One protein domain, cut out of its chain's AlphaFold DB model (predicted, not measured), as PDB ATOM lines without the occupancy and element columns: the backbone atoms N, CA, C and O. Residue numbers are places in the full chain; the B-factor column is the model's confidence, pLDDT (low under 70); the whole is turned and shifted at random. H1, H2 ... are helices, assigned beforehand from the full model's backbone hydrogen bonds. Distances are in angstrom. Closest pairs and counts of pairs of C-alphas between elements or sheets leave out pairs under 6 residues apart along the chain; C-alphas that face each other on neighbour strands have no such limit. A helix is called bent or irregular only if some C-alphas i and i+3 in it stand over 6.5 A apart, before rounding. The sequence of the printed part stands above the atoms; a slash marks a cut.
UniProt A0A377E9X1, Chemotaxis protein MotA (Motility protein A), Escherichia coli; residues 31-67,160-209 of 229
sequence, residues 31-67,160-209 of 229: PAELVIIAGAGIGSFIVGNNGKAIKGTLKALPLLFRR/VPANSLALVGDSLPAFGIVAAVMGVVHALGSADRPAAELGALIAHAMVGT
ATOM      1  N   PRO A  31      12.259  -8.976 -21.178       82.19
ATOM      2  CA  PRO A  31      10.988  -8.639 -21.824       82.19
ATOM      3  C   PRO A  31      11.048  -8.644 -23.354       82.19
ATOM      4  O   PRO A  31      10.083  -9.033 -24.004       82.19
ATOM      5  N   ALA A  32      12.178  -8.226 -23.932       84.06
ATOM      6  CA  ALA A  32      12.347  -8.160 -25.383       84.06
ATOM      7  C   ALA A  32      12.266  -9.549 -26.040       84.06
ATOM      8  O   ALA A  32      11.578  -9.715 -27.044       84.06
ATOM      9  N   GLU A  33      12.903 -10.558 -25.447       82.00
ATOM     10  CA  GLU A  33      12.877 -11.933 -25.960       82.00
ATOM     11  C   GLU A  33      11.501 -12.566 -25.805       82.00
ATOM     12  O   GLU A  33      11.020 -13.222 -26.726       82.00
ATOM     13  N   LEU A  34      10.817 -12.292 -24.690       84.75
ATOM     14  CA  LEU A  34       9.441 -12.739 -24.494       84.75
ATOM     15  C   LEU A  34       8.521 -12.178 -25.583       84.75
ATOM     16  O   LEU A  34       7.692 -12.912 -26.109       84.75
ATOM     17  N   VAL A  35       8.689 -10.909 -25.966       90.12
ATOM     18  CA  VAL A  35       7.924 -10.300 -27.066       90.12
ATOM     19  C   VAL A  35       8.269 -10.930 -28.414       90.12
ATOM     20  O   VAL A  35       7.355 -11.174 -29.198       90.12
ATOM     21  N   ILE A  36       9.542 -11.227 -28.692       88.69
ATOM     22  CA  ILE A  36       9.951 -11.877 -29.948       88.69
ATOM     23  C   ILE A  36       9.351 -13.283 -30.038       88.69
ATOM     24  O   ILE A  36       8.683 -13.593 -31.021       88.69
ATOM     25  N   ILE A  37       9.535 -14.111 -29.009       88.88
ATOM     26  CA  ILE A  37       9.093 -15.511 -29.002       88.88
ATOM     27  C   ILE A  37       7.563 -15.593 -28.964       88.88
ATOM     28  O   ILE A  37       6.965 -16.296 -29.778       88.88
ATOM     29  N   ALA A  38       6.902 -14.844 -28.074       89.81
ATOM     30  CA  ALA A  38       5.442 -14.842 -27.993       89.81
ATOM     31  C   ALA A  38       4.805 -14.187 -29.225       89.81
ATOM     32  O   ALA A  38       3.807 -14.687 -29.738       89.81
ATOM     33  N   GLY A  39       5.384 -13.097 -29.733       91.88
ATOM     34  CA  GLY A  39       4.930 -12.434 -30.952       91.88
ATOM     35  C   GLY A  39       5.063 -13.333 -32.179       91.88
ATOM     36  O   GLY A  39       4.120 -13.429 -32.961       91.88
ATOM     37  N   ALA A  40       6.185 -14.046 -32.314       92.06
ATOM     38  CA  ALA A  40       6.392 -15.028 -33.374       92.06
ATOM     39  C   ALA A  40       5.446 -16.228 -33.237       92.06
ATOM     40  O   ALA A  40       4.869 -16.638 -34.236       92.06
ATOM     41  N   GLY A  41       5.206 -16.729 -32.020       92.50
ATOM     42  CA  GLY A  41       4.247 -17.810 -31.765       92.50
ATOM     43  C   GLY A  41       2.797 -17.428 -32.074       92.50
ATOM     44  O   GLY A  41       2.063 -18.193 -32.693       92.50
ATOM     45  N   ILE A  42       2.370 -16.216 -31.705       92.50
ATOM     46  CA  ILE A  42       1.041 -15.702 -32.075       92.50
ATOM     47  C   ILE A  42       0.969 -15.455 -33.587       92.50
ATOM     48  O   ILE A  42      -0.032 -15.782 -34.223       92.50
ATOM     49  N   GLY A  43       2.027 -14.901 -34.182       91.69
ATOM     50  CA  GLY A  43       2.114 -14.674 -35.622       91.69
ATOM     51  C   GLY A  43       2.042 -15.975 -36.422       91.69
ATOM     52  O   GLY A  43       1.269 -16.059 -37.374       91.69
ATOM     53  N   SER A  44       2.777 -17.008 -36.008       91.94
ATOM     54  CA  SER A  44       2.761 -18.326 -36.646       91.94
ATOM     55  C   SER A  44       1.413 -19.014 -36.484       91.94
ATOM     56  O   SER A  44       0.906 -19.585 -37.447       91.94
ATOM     57  N   PHE A  45       0.774 -18.871 -35.319       92.38
ATOM     58  CA  PHE A  45      -0.590 -19.334 -35.102       92.38
ATOM     59  C   PHE A  45      -1.573 -18.689 -36.087       92.38
ATOM     60  O   PHE A  45      -2.383 -19.393 -36.684       92.38
ATOM     61  N   ILE A  46      -1.494 -17.372 -36.293       92.56
ATOM     62  CA  ILE A  46      -2.386 -16.652 -37.212       92.56
ATOM     63  C   ILE A  46      -2.117 -17.045 -38.669       92.56
ATOM     64  O   ILE A  46      -3.063 -17.246 -39.423       92.56
ATOM     65  N   VAL A  47      -0.850 -17.166 -39.071       91.50
ATOM     66  CA  VAL A  47      -0.473 -17.531 -40.449       91.50
ATOM     67  C   VAL A  47      -0.828 -18.986 -40.767       91.50
ATOM     68  O   VAL A  47      -1.262 -19.280 -41.877       91.50
ATOM     69  N   GLY A  48      -0.665 -19.893 -39.803       86.88
ATOM     70  CA  GLY A  48      -0.891 -21.327 -39.981       86.88
ATOM     71  C   GLY A  48      -2.350 -21.772 -39.864       86.88
ATOM     72  O   GLY A  48      -2.637 -22.936 -40.126       86.88
ATOM     73  N   ASN A  49      -3.279 -20.891 -39.470       89.62
ATOM     74  CA  ASN A  49      -4.665 -21.267 -39.185       89.62
ATOM     75  C   ASN A  49      -5.685 -20.380 -39.901       89.62
ATOM     76  O   ASN A  49      -5.495 -19.184 -40.104       89.62
ATOM     77  N   ASN A  50      -6.835 -20.967 -40.235       90.25
ATOM     78  CA  ASN A  50      -7.964 -20.209 -40.764       90.25
ATOM     79  C   ASN A  50      -8.757 -19.514 -39.633       90.25
ATOM     80  O   ASN A  50      -8.655 -19.858 -38.453       90.25
ATOM     81  N   GLY A  51      -9.609 -18.547 -39.991       88.56
ATOM     82  CA  GLY A  51     -10.389 -17.783 -39.008       88.56
ATOM     83  C   GLY A  51     -11.341 -18.627 -38.143       88.56
ATOM     84  O   GLY A  51     -11.644 -18.240 -37.012       88.56
ATOM     85  N   LYS A  52     -11.796 -19.790 -38.636       87.44
ATOM     86  CA  LYS A  52     -12.631 -20.722 -37.858       87.44
ATOM     87  C   LYS A  52     -11.806 -21.415 -36.772       87.44
ATOM     88  O   LYS A  52     -12.221 -21.387 -35.616       87.44
ATOM     89  N   ALA A  53     -10.636 -21.945 -37.126       86.94
ATOM     90  CA  ALA A  53      -9.700 -22.591 -36.210       86.94
ATOM     91  C   ALA A  53      -9.254 -21.624 -35.106       86.94
ATOM     92  O   ALA A  53      -9.412 -21.934 -33.930       86.94
ATOM     93  N   ILE A  54      -8.854 -20.395 -35.462       91.00
ATOM     94  CA  ILE A  54      -8.470 -19.350 -34.493       91.00
ATOM     95  C   ILE A  54      -9.585 -19.114 -33.464       91.00
ATOM     96  O   ILE A  54      -9.355 -19.121 -32.252       91.00
ATOM     97  N   LYS A  55     -10.824 -18.928 -33.934       88.94
ATOM     98  CA  LYS A  55     -11.981 -18.711 -33.055       88.94
ATOM     99  C   LYS A  55     -12.300 -19.948 -32.209       88.94
ATOM    100  O   LYS A  55     -12.705 -19.795 -31.057       88.94
ATOM    101  N   GLY A  56     -12.133 -21.145 -32.771       87.25
ATOM    102  CA  GLY A  56     -12.286 -22.425 -32.081       87.25
ATOM    103  C   GLY A  56     -11.301 -22.564 -30.922       87.25
ATOM    104  O   GLY A  56     -11.726 -22.758 -29.784       87.25
ATOM    105  N   THR A  57     -10.010 -22.342 -31.168       88.50
ATOM    106  CA  THR A  57      -8.955 -22.405 -30.146       88.50
ATOM    107  C   THR A  57      -9.180 -21.406 -29.017       88.50
ATOM    108  O   THR A  57      -9.101 -21.775 -27.845       88.50
ATOM    109  N   LEU A  58      -9.557 -20.164 -29.336       88.00
ATOM    110  CA  LEU A  58      -9.854 -19.152 -28.316       88.00
ATOM    111  C   LEU A  58     -11.051 -19.531 -27.429       88.00
ATOM    112  O   LEU A  58     -11.049 -19.241 -26.234       88.00
ATOM    113  N   LYS A  59     -12.067 -20.204 -27.987       87.25
ATOM    114  CA  LYS A  59     -13.204 -20.732 -27.215       87.25
ATOM    115  C   LYS A  59     -12.841 -21.972 -26.396       87.25
ATOM    116  O   LYS A  59     -13.421 -22.170 -25.329       87.25
ATOM    117  N   ALA A  60     -11.911 -22.791 -26.882       85.50
ATOM    118  CA  ALA A  60     -11.470 -24.015 -26.221       85.50
ATOM    119  C   ALA A  60     -10.541 -23.746 -25.026       85.50
ATOM    120  O   ALA A  60     -10.610 -24.451 -24.022       85.50
ATOM    121  N   LEU A  61      -9.732 -22.683 -25.076       85.38
ATOM    122  CA  LEU A  61      -8.780 -22.325 -24.021       85.38
ATOM    123  C   LEU A  61      -9.381 -22.268 -22.595       85.38
ATOM    124  O   LEU A  61      -8.831 -22.907 -21.696       85.38
ATOM    125  N   PRO A  62     -10.522 -21.593 -22.332       83.31
ATOM    126  CA  PRO A  62     -11.129 -21.590 -20.996       83.31
ATOM    127  C   PRO A  62     -11.710 -22.950 -20.574       83.31
ATOM    128  O   PRO A  62     -11.926 -23.174 -19.380       83.31
ATOM    129  N   LEU A  63     -11.980 -23.864 -21.513       82.12
ATOM    130  CA  LEU A  63     -12.480 -25.207 -21.203       82.12
ATOM    131  C   LEU A  63     -11.385 -26.102 -20.611       82.12
ATOM    132  O   LEU A  63     -11.714 -26.959 -19.796       82.12
ATOM    133  N   LEU A  64     -10.104 -25.854 -20.914       78.19
ATOM    134  CA  LEU A  64      -8.966 -26.612 -20.367       78.19
ATOM    135  C   LEU A  64      -8.877 -26.542 -18.835       78.19
ATOM    136  O   LEU A  64      -8.436 -27.484 -18.179       78.19
ATOM    137  N   PHE A  65      -9.323 -25.429 -18.254       77.50
ATOM    138  CA  PHE A  65      -9.352 -25.231 -16.804       77.50
ATOM    139  C   PHE A  65     -10.626 -25.777 -16.149       77.50
ATOM    140  O   PHE A  65     -10.724 -25.817 -14.919       77.50
ATOM    141  N   ARG A  66     -11.620 -26.201 -16.938       77.06
ATOM    142  CA  ARG A  66     -12.874 -26.773 -16.440       77.06
ATOM    143  C   ARG A  66     -12.788 -28.295 -16.374       77.06
ATOM    144  O   ARG A  66     -12.117 -28.957 -17.157       77.06
ATOM    145  N   ARG A  67     -13.502 -28.873 -15.408       70.88
ATOM    146  CA  ARG A  67     -13.643 -30.328 -15.290       70.88
ATOM    147  C   ARG A  67     -14.483 -30.858 -16.455       70.88
ATOM    148  O   ARG A  67     -15.472 -30.224 -16.819       70.88
ATOM    149  N   VAL A 160      -8.992 -29.924 -34.053       89.88
ATOM    150  CA  VAL A 160      -8.348 -28.771 -34.713       89.88
ATOM    151  C   VAL A 160      -7.714 -27.801 -33.700       89.88
ATOM    152  O   VAL A 160      -6.521 -27.530 -33.825       89.88
ATOM    153  N   PRO A 161      -8.416 -27.316 -32.653       88.88
ATOM    154  CA  PRO A 161      -7.813 -26.461 -31.631       88.88
ATOM    155  C   PRO A 161      -6.561 -27.021 -30.954       88.88
ATOM    156  O   PRO A 161      -5.633 -26.257 -30.673       88.88
ATOM    157  N   ALA A 162      -6.558 -28.321 -30.650       88.56
ATOM    158  CA  ALA A 162      -5.457 -28.987 -29.968       88.56
ATOM    159  C   ALA A 162      -4.249 -29.105 -30.900       88.56
ATOM    160  O   ALA A 162      -3.149 -28.702 -30.518       88.56
ATOM    161  N   ASN A 163      -4.475 -29.542 -32.140       89.88
ATOM    162  CA  ASN A 163      -3.440 -29.660 -33.166       89.88
ATOM    163  C   ASN A 163      -2.812 -28.299 -33.494       89.88
ATOM    164  O   ASN A 163      -1.588 -28.176 -33.556       89.88
ATOM    165  N   SER A 164      -3.622 -27.242 -33.613       88.75
ATOM    166  CA  SER A 164      -3.116 -25.888 -33.855       88.75
ATOM    167  C   SER A 164      -2.232 -25.376 -32.715       88.75
ATOM    168  O   SER A 164      -1.244 -24.693 -32.973       88.75
ATOM    169  N   LEU A 165      -2.576 -25.676 -31.457       89.69
ATOM    170  CA  LEU A 165      -1.783 -25.251 -30.301       89.69
ATOM    171  C   LEU A 165      -0.507 -26.087 -30.139       89.69
ATOM    172  O   LEU A 165       0.533 -25.529 -29.792       89.69
ATOM    173  N   ALA A 166      -0.579 -27.390 -30.422       90.25
ATOM    174  CA  ALA A 166       0.577 -28.282 -30.429       90.25
ATOM    175  C   ALA A 166       1.630 -27.804 -31.437       90.25
ATOM    176  O   ALA A 166       2.775 -27.586 -31.057       90.25
ATOM    177  N   LEU A 167       1.212 -27.482 -32.667       89.56
ATOM    178  CA  LEU A 167       2.109 -26.969 -33.704       89.56
ATOM    179  C   LEU A 167       2.815 -25.666 -33.290       89.56
ATOM    180  O   LEU A 167       4.005 -25.485 -33.549       89.56
ATOM    181  N   VAL A 168       2.096 -24.749 -32.634       90.94
ATOM    182  CA  VAL A 168       2.709 -23.528 -32.089       90.94
ATOM    183  C   VAL A 168       3.730 -23.886 -31.018       90.94
ATOM    184  O   VAL A 168       4.837 -23.358 -31.062       90.94
ATOM    185  N   GLY A 169       3.387 -24.794 -30.100       89.12
ATOM    186  CA  GLY A 169       4.292 -25.303 -29.070       89.12
ATOM    187  C   GLY A 169       5.583 -25.879 -29.652       89.12
ATOM    188  O   GLY A 169       6.665 -25.478 -29.230       89.12
ATOM    189  N   ASP A 170       5.470 -26.716 -30.683       89.00
ATOM    190  CA  ASP A 170       6.604 -27.339 -31.378       89.00
ATOM    191  C   ASP A 170       7.475 -26.315 -32.122       89.00
ATOM    192  O   ASP A 170       8.670 -26.526 -32.322       89.00
ATOM    193  N   SER A 171       6.901 -25.170 -32.502       89.25
ATOM    194  CA  SER A 171       7.630 -24.072 -33.149       89.25
ATOM    195  C   SER A 171       8.342 -23.119 -32.175       89.25
ATOM    196  O   SER A 171       9.245 -22.389 -32.591       89.25
ATOM    197  N   LEU A 172       7.990 -23.124 -30.879       88.81
ATOM    198  CA  LEU A 172       8.588 -22.222 -29.881       88.81
ATOM    199  C   LEU A 172      10.120 -22.355 -29.762       88.81
ATOM    200  O   LEU A 172      10.772 -21.310 -29.683       88.81
ATOM    201  N   PRO A 173      10.729 -23.561 -29.804       88.00
ATOM    202  CA  PRO A 173      12.186 -23.703 -29.808       88.00
ATOM    203  C   PRO A 173      12.847 -22.993 -30.995       88.00
ATOM    204  O   PRO A 173      13.839 -22.287 -30.822       88.00
ATOM    205  N   ALA A 174      12.260 -23.096 -32.193       89.44
ATOM    206  CA  ALA A 174      12.789 -22.431 -33.381       89.44
ATOM    207  C   ALA A 174      12.758 -20.898 -33.235       89.44
ATOM    208  O   ALA A 174      13.717 -20.222 -33.609       89.44
ATOM    209  N   PHE A 175      11.702 -20.338 -32.638       90.25
ATOM    210  CA  PHE A 175      11.647 -18.901 -32.342       90.25
ATOM    211  C   PHE A 175      12.643 -18.476 -31.259       90.25
ATOM    212  O   PHE A 175      13.190 -17.376 -31.347       90.25
ATOM    213  N   GLY A 176      12.930 -19.345 -30.287       87.19
ATOM    214  CA  GLY A 176      13.991 -19.134 -29.300       87.19
ATOM    215  C   GLY A 176      15.376 -19.010 -29.940       87.19
ATOM    216  O   GLY A 176      16.121 -18.080 -29.631       87.19
ATOM    217  N   ILE A 177      15.685 -19.863 -30.924       89.38
ATOM    218  CA  ILE A 177      16.932 -19.777 -31.701       89.38
ATOM    219  C   ILE A 177      17.017 -18.441 -32.451       89.38
ATOM    220  O   ILE A 177      18.053 -17.777 -32.422       89.38
ATOM    221  N   VAL A 178      15.929 -18.005 -33.096       88.88
ATOM    222  CA  VAL A 178      15.895 -16.708 -33.795       88.88
ATOM    223  C   VAL A 178      16.145 -15.549 -32.824       88.88
ATOM    224  O   VAL A 178      16.953 -14.668 -33.126       88.88
ATOM    225  N   ALA A 179      15.513 -15.564 -31.645       88.50
ATOM    226  CA  ALA A 179      15.727 -14.553 -30.610       88.50
ATOM    227  C   ALA A 179      17.191 -14.521 -30.137       88.50
ATOM    228  O   ALA A 179      17.790 -13.446 -30.050       88.50
ATOM    229  N   ALA A 180      17.796 -15.691 -29.925       86.81
ATOM    230  CA  ALA A 180      19.190 -15.808 -29.519       86.81
ATOM    231  C   ALA A 180      20.161 -15.279 -30.581       86.81
ATOM    232  O   ALA A 180      21.069 -14.510 -30.266       86.81
ATOM    233  N   VAL A 181      19.944 -15.615 -31.857       90.19
ATOM    234  CA  VAL A 181      20.755 -15.090 -32.966       90.19
ATOM    235  C   VAL A 181      20.655 -13.567 -33.035       90.19
ATOM    236  O   VAL A 181      21.679 -12.897 -33.166       90.19
ATOM    237  N   MET A 182      19.456 -12.994 -32.884       87.69
ATOM    238  CA  MET A 182      19.285 -11.538 -32.827       87.69
ATOM    239  C   MET A 182      20.042 -10.910 -31.647       87.69
ATOM    240  O   MET A 182      20.685  -9.871 -31.817       87.69
ATOM    241  N   GLY A 183      20.016 -11.545 -30.472       87.00
ATOM    242  CA  GLY A 183      20.773 -11.109 -29.299       87.00
ATOM    243  C   GLY A 183      22.290 -11.154 -29.518       87.00
ATOM    244  O   GLY A 183      22.989 -10.189 -29.201       87.00
ATOM    245  N   VAL A 184      22.806 -12.223 -30.134       88.25
ATOM    246  CA  VAL A 184      24.233 -12.357 -30.479       88.25
ATOM    247  C   VAL A 184      24.652 -11.288 -31.487       88.25
ATOM    248  O   VAL A 184      25.690 -10.653 -31.307       88.25
ATOM    249  N   VAL A 185      23.836 -11.026 -32.514       89.94
ATOM    250  CA  VAL A 185      24.090  -9.948 -33.484       89.94
ATOM    251  C   VAL A 185      24.153  -8.588 -32.782       89.94
ATOM    252  O   VAL A 185      25.046  -7.794 -33.074       89.94
ATOM    253  N   HIS A 186      23.262  -8.324 -31.823       86.38
ATOM    254  CA  HIS A 186      23.283  -7.081 -31.049       86.38
ATOM    255  C   HIS A 186      24.539  -6.944 -30.171       86.38
ATOM    256  O   HIS A 186      25.137  -5.864 -30.115       86.38
ATOM    257  N   ALA A 187      24.971  -8.033 -29.532       87.31
ATOM    258  CA  ALA A 187      26.200  -8.062 -28.747       87.31
ATOM    259  C   ALA A 187      27.434  -7.788 -29.622       87.31
ATOM    260  O   ALA A 187      28.238  -6.919 -29.295       87.31
ATOM    261  N   LEU A 188      27.550  -8.459 -30.773       87.69
ATOM    262  CA  LEU A 188      28.658  -8.263 -31.716       87.69
ATOM    263  C   LEU A 188      28.658  -6.863 -32.345       87.69
ATOM    264  O   LEU A 188      29.722  -6.299 -32.586       87.69
ATOM    265  N   GLY A 189      27.481  -6.273 -32.564       87.19
ATOM    266  CA  GLY A 189      27.348  -4.883 -33.004       87.19
ATOM    267  C   GLY A 189      27.768  -3.850 -31.952       87.19
ATOM    268  O   GLY A 189      27.949  -2.688 -32.297       87.19
ATOM    269  N   SER A 190      27.941  -4.274 -30.697       87.00
ATOM    270  CA  SER A 190      28.384  -3.451 -29.563       87.00
ATOM    271  C   SER A 190      29.764  -3.887 -29.044       87.00
ATOM    272  O   SER A 190      30.066  -3.741 -27.858       87.00
ATOM    273  N   ALA A 191      30.589  -4.483 -29.912       83.88
ATOM    274  CA  ALA A 191      31.886  -5.059 -29.549       83.88
ATOM    275  C   ALA A 191      32.919  -4.029 -29.053       83.88
ATOM    276  O   ALA A 191      33.946  -4.406 -28.494       83.88
ATOM    277  N   ASP A 192      32.659  -2.738 -29.247       87.69
ATOM    278  CA  ASP A 192      33.446  -1.616 -28.740       87.69
ATOM    279  C   ASP A 192      33.245  -1.356 -27.234       87.69
ATOM    280  O   ASP A 192      34.018  -0.610 -26.627       87.69
ATOM    281  N   ARG A 193      32.234  -1.975 -26.610       86.31
ATOM    282  CA  ARG A 193      31.927  -1.811 -25.184       86.31
ATOM    283  C   ARG A 193      32.877  -2.588 -24.262       86.31
ATOM    284  O   ARG A 193      33.488  -3.576 -24.673       86.31
ATOM    285  N   PRO A 194      32.976  -2.197 -22.975       90.50
ATOM    286  CA  PRO A 194      33.749  -2.939 -21.985       90.50
ATOM    287  C   PRO A 194      33.322  -4.409 -21.884       90.50
ATOM    288  O   PRO A 194      32.137  -4.733 -21.961       90.50
ATOM    289  N   ALA A 195      34.282  -5.300 -21.613       85.62
ATOM    290  CA  ALA A 195      34.054  -6.749 -21.564       85.62
ATOM    291  C   ALA A 195      32.919  -7.178 -20.612       85.62
ATOM    292  O   ALA A 195      32.213  -8.144 -20.893       85.62
ATOM    293  N   ALA A 196      32.710  -6.448 -19.511       83.50
ATOM    294  CA  ALA A 196      31.622  -6.714 -18.571       83.50
ATOM    295  C   ALA A 196      30.229  -6.465 -19.185       83.50
ATOM    296  O   ALA A 196      29.312  -7.256 -18.977       83.50
ATOM    297  N   GLU A 197      30.076  -5.399 -19.975       81.44
ATOM    298  CA  GLU A 197      28.818  -5.082 -20.662       81.44
ATOM    299  C   GLU A 197      28.571  -6.035 -21.831       81.44
ATOM    300  O   GLU A 197      27.449  -6.497 -22.030       81.44
ATOM    301  N   LEU A 198      29.628  -6.392 -22.562       81.06
ATOM    302  CA  LEU A 198      29.548  -7.380 -23.634       81.06
ATOM    303  C   LEU A 198      29.136  -8.759 -23.093       81.06
ATOM    304  O   LEU A 198      28.280  -9.422 -23.673       81.06
ATOM    305  N   GLY A 199      29.693  -9.160 -21.947       80.44
ATOM    306  CA  GLY A 199      29.315 -10.386 -21.246       80.44
ATOM    307  C   GLY A 199      27.840 -10.405 -20.841       80.44
ATOM    308  O   GLY A 199      27.187 -11.432 -21.002       80.44
ATOM    309  N   ALA A 200      27.287  -9.271 -20.393       81.19
ATOM    310  CA  ALA A 200      25.860  -9.150 -20.097       81.19
ATOM    311  C   ALA A 200      24.987  -9.269 -21.361       81.19
ATOM    312  O   ALA A 200      23.989  -9.984 -21.344       81.19
ATOM    313  N   LEU A 201      25.380  -8.642 -22.476       81.25
ATOM    314  CA  LEU A 201      24.654  -8.740 -23.750       81.25
ATOM    315  C   LEU A 201      24.638 -10.172 -24.307       81.25
ATOM    316  O   LEU A 201      23.602 -10.635 -24.782       81.25
ATOM    317  N   ILE A 202      25.759 -10.891 -24.209       82.88
ATOM    318  CA  ILE A 202      25.848 -12.303 -24.612       82.88
ATOM    319  C   ILE A 202      25.025 -13.184 -23.668       82.88
ATOM    320  O   ILE A 202      24.300 -14.060 -24.131       82.88
ATOM    321  N   ALA A 203      25.102 -12.945 -22.355       79.56
ATOM    322  CA  ALA A 203      24.309 -13.681 -21.378       79.56
ATOM    323  C   ALA A 203      22.809 -13.512 -21.635       79.56
ATOM    324  O   ALA A 203      22.089 -14.502 -21.595       79.56
ATOM    325  N   HIS A 204      22.354 -12.297 -21.968       77.31
ATOM    326  CA  HIS A 204      20.975 -12.053 -22.382       77.31
ATOM    327  C   HIS A 204      20.612 -12.872 -23.619       77.31
ATOM    328  O   HIS A 204      19.661 -13.630 -23.553       77.31
ATOM    329  N   ALA A 205      21.423 -12.831 -24.680       77.88
ATOM    330  CA  ALA A 205      21.162 -13.586 -25.908       77.88
ATOM    331  C   ALA A 205      21.026 -15.109 -25.702       77.88
ATOM    332  O   ALA A 205      20.338 -15.782 -26.464       77.88
ATOM    333  N   MET A 206      21.684 -15.668 -24.683       77.25
ATOM    334  CA  MET A 206      21.610 -17.094 -24.341       77.25
ATOM    335  C   MET A 206      20.386 -17.461 -23.489       77.25
ATOM    336  O   MET A 206      20.108 -18.640 -23.306       77.25
ATOM    337  N   VAL A 207      19.628 -16.486 -22.978       70.94
ATOM    338  CA  VAL A 207      18.331 -16.737 -22.327       70.94
ATOM    339  C   VAL A 207      17.259 -17.060 -23.375       70.94
ATOM    340  O   VAL A 207      16.378 -17.877 -23.116       70.94
ATOM    341  N   GLY A 208      17.381 -16.529 -24.594       58.47
ATOM    342  CA  GLY A 208      16.458 -16.806 -25.697       58.47
ATOM    343  C   GLY A 208      16.389 -18.281 -26.118       58.47
ATOM    344  O   GLY A 208      15.342 -18.726 -26.583       58.47
ATOM    345  N   THR A 209      17.454 -19.065 -25.903       58.12
ATOM    346  CA  THR A 209      17.500 -20.515 -26.197       58.12
ATOM    347  C   THR A 209      16.951 -21.389 -25.068       58.12
ATOM    348  O   THR A 209      16.850 -22.603 -25.211       58.12
TER     349      THR A 209
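Overview. This is residues 31 to 67 and 160 to 209 of the 229 residues of the protein "Chemotaxis protein MotA (Motility protein A)" of Escherichia coli (UniProt A0A377E9X1). One long bent helix, H3, runs most of the length of an elongated model; at one end H4 folds back along its second arm as a helical hairpin, and at the other end H2 stands crosswise to its first arm. H1 crosses H3 on one side near the bend, touching both arms, and residues 62 to 67, of which 62 and 63 belong to H2, stick out as a free tail. The printed part has 87 residues with four named helices, in the order H1, H2, H3, H4, and no named strand; the class is all helix. The whole is loose, with a radius of gyration of the C-alphas of 17.3 A, and spans 53 by 27 by 16 A.

Along the chain. H3, residues 160 to 188, was assigned as one helix by its hydrogen bonds but is bent: C-alphas 170 and 173 are 6.8 A apart. Its arm H3a, residues 160 to 170, is 15.4 A long and begins at C-alpha 160 (-8.348, -28.771, -34.713). Its arm H3b, residues 173 to 188, is 22.7 A long. H4, residues 195 to 205, measures 15.2 A and ends at C-alpha 205 (21.162, -13.586, -25.908). H1, residues 31 to 48, measures 25.1 A from C-alpha 31 (10.988, -8.639, -21.824). H2, residues 51 to 63, measures 19.4 A and is only just irregular: C-alphas 59 and 62 are 6.6 A apart.

Arrangement. H3 is the hub, touching three other helices. Its arms H3a and H3b stand at a shallow tilt of 34.9 degrees, only just short of steep. H3b and H4 form a helical hairpin and touch, opposite ways at a shallow tilt of 18 degrees; their closest C-alphas, of Gly 183 and Ala 205, are 4.2 A apart. H1 touches H3b with residues 33 to 41 alone, opposite ways at a steep tilt of 42 degrees; the closest C-alphas, of Ile 37 and Phe 175, are 5.4 A apart. H1 touches H3a with residues 41 to 48 alone, opposite ways at a steep tilt of 41 degrees; the closest C-alphas, of Gly 41 and Val 168, are 5.9 A apart. H2 touches H3a about perpendicular, at 86 degrees, with the C-alphas of Thr 57 and Pro 161 closest at 4.5 A. The helix packing is mostly crossed, with one of four touching pairs at a shallow tilt. H1 and H2 are close but not clearly touching, 7.2 A between the C-alphas of Ile 46 and Ile 54. H1 and H4 are only just apart, 8.4 A at the closest. Every O i to N i+4 pair is within hydrogen-bond range in H1, H3a, H3b and H4; in H2, 7 of 9 are.

Size, cuts and confidence. The C-alphas farthest apart, of Arg 67 and Asp 192, are 56.8 A apart. Residues 68 to 159 are cut out, and C-alphas 67 and 160 are 20.2 A apart across the cut. Of the links that are printed whole, H1 to H2 is tight and H3 to H4 is short. The mean pLDDT of the printed part is 85.9; residues 208 to 209 are under 70.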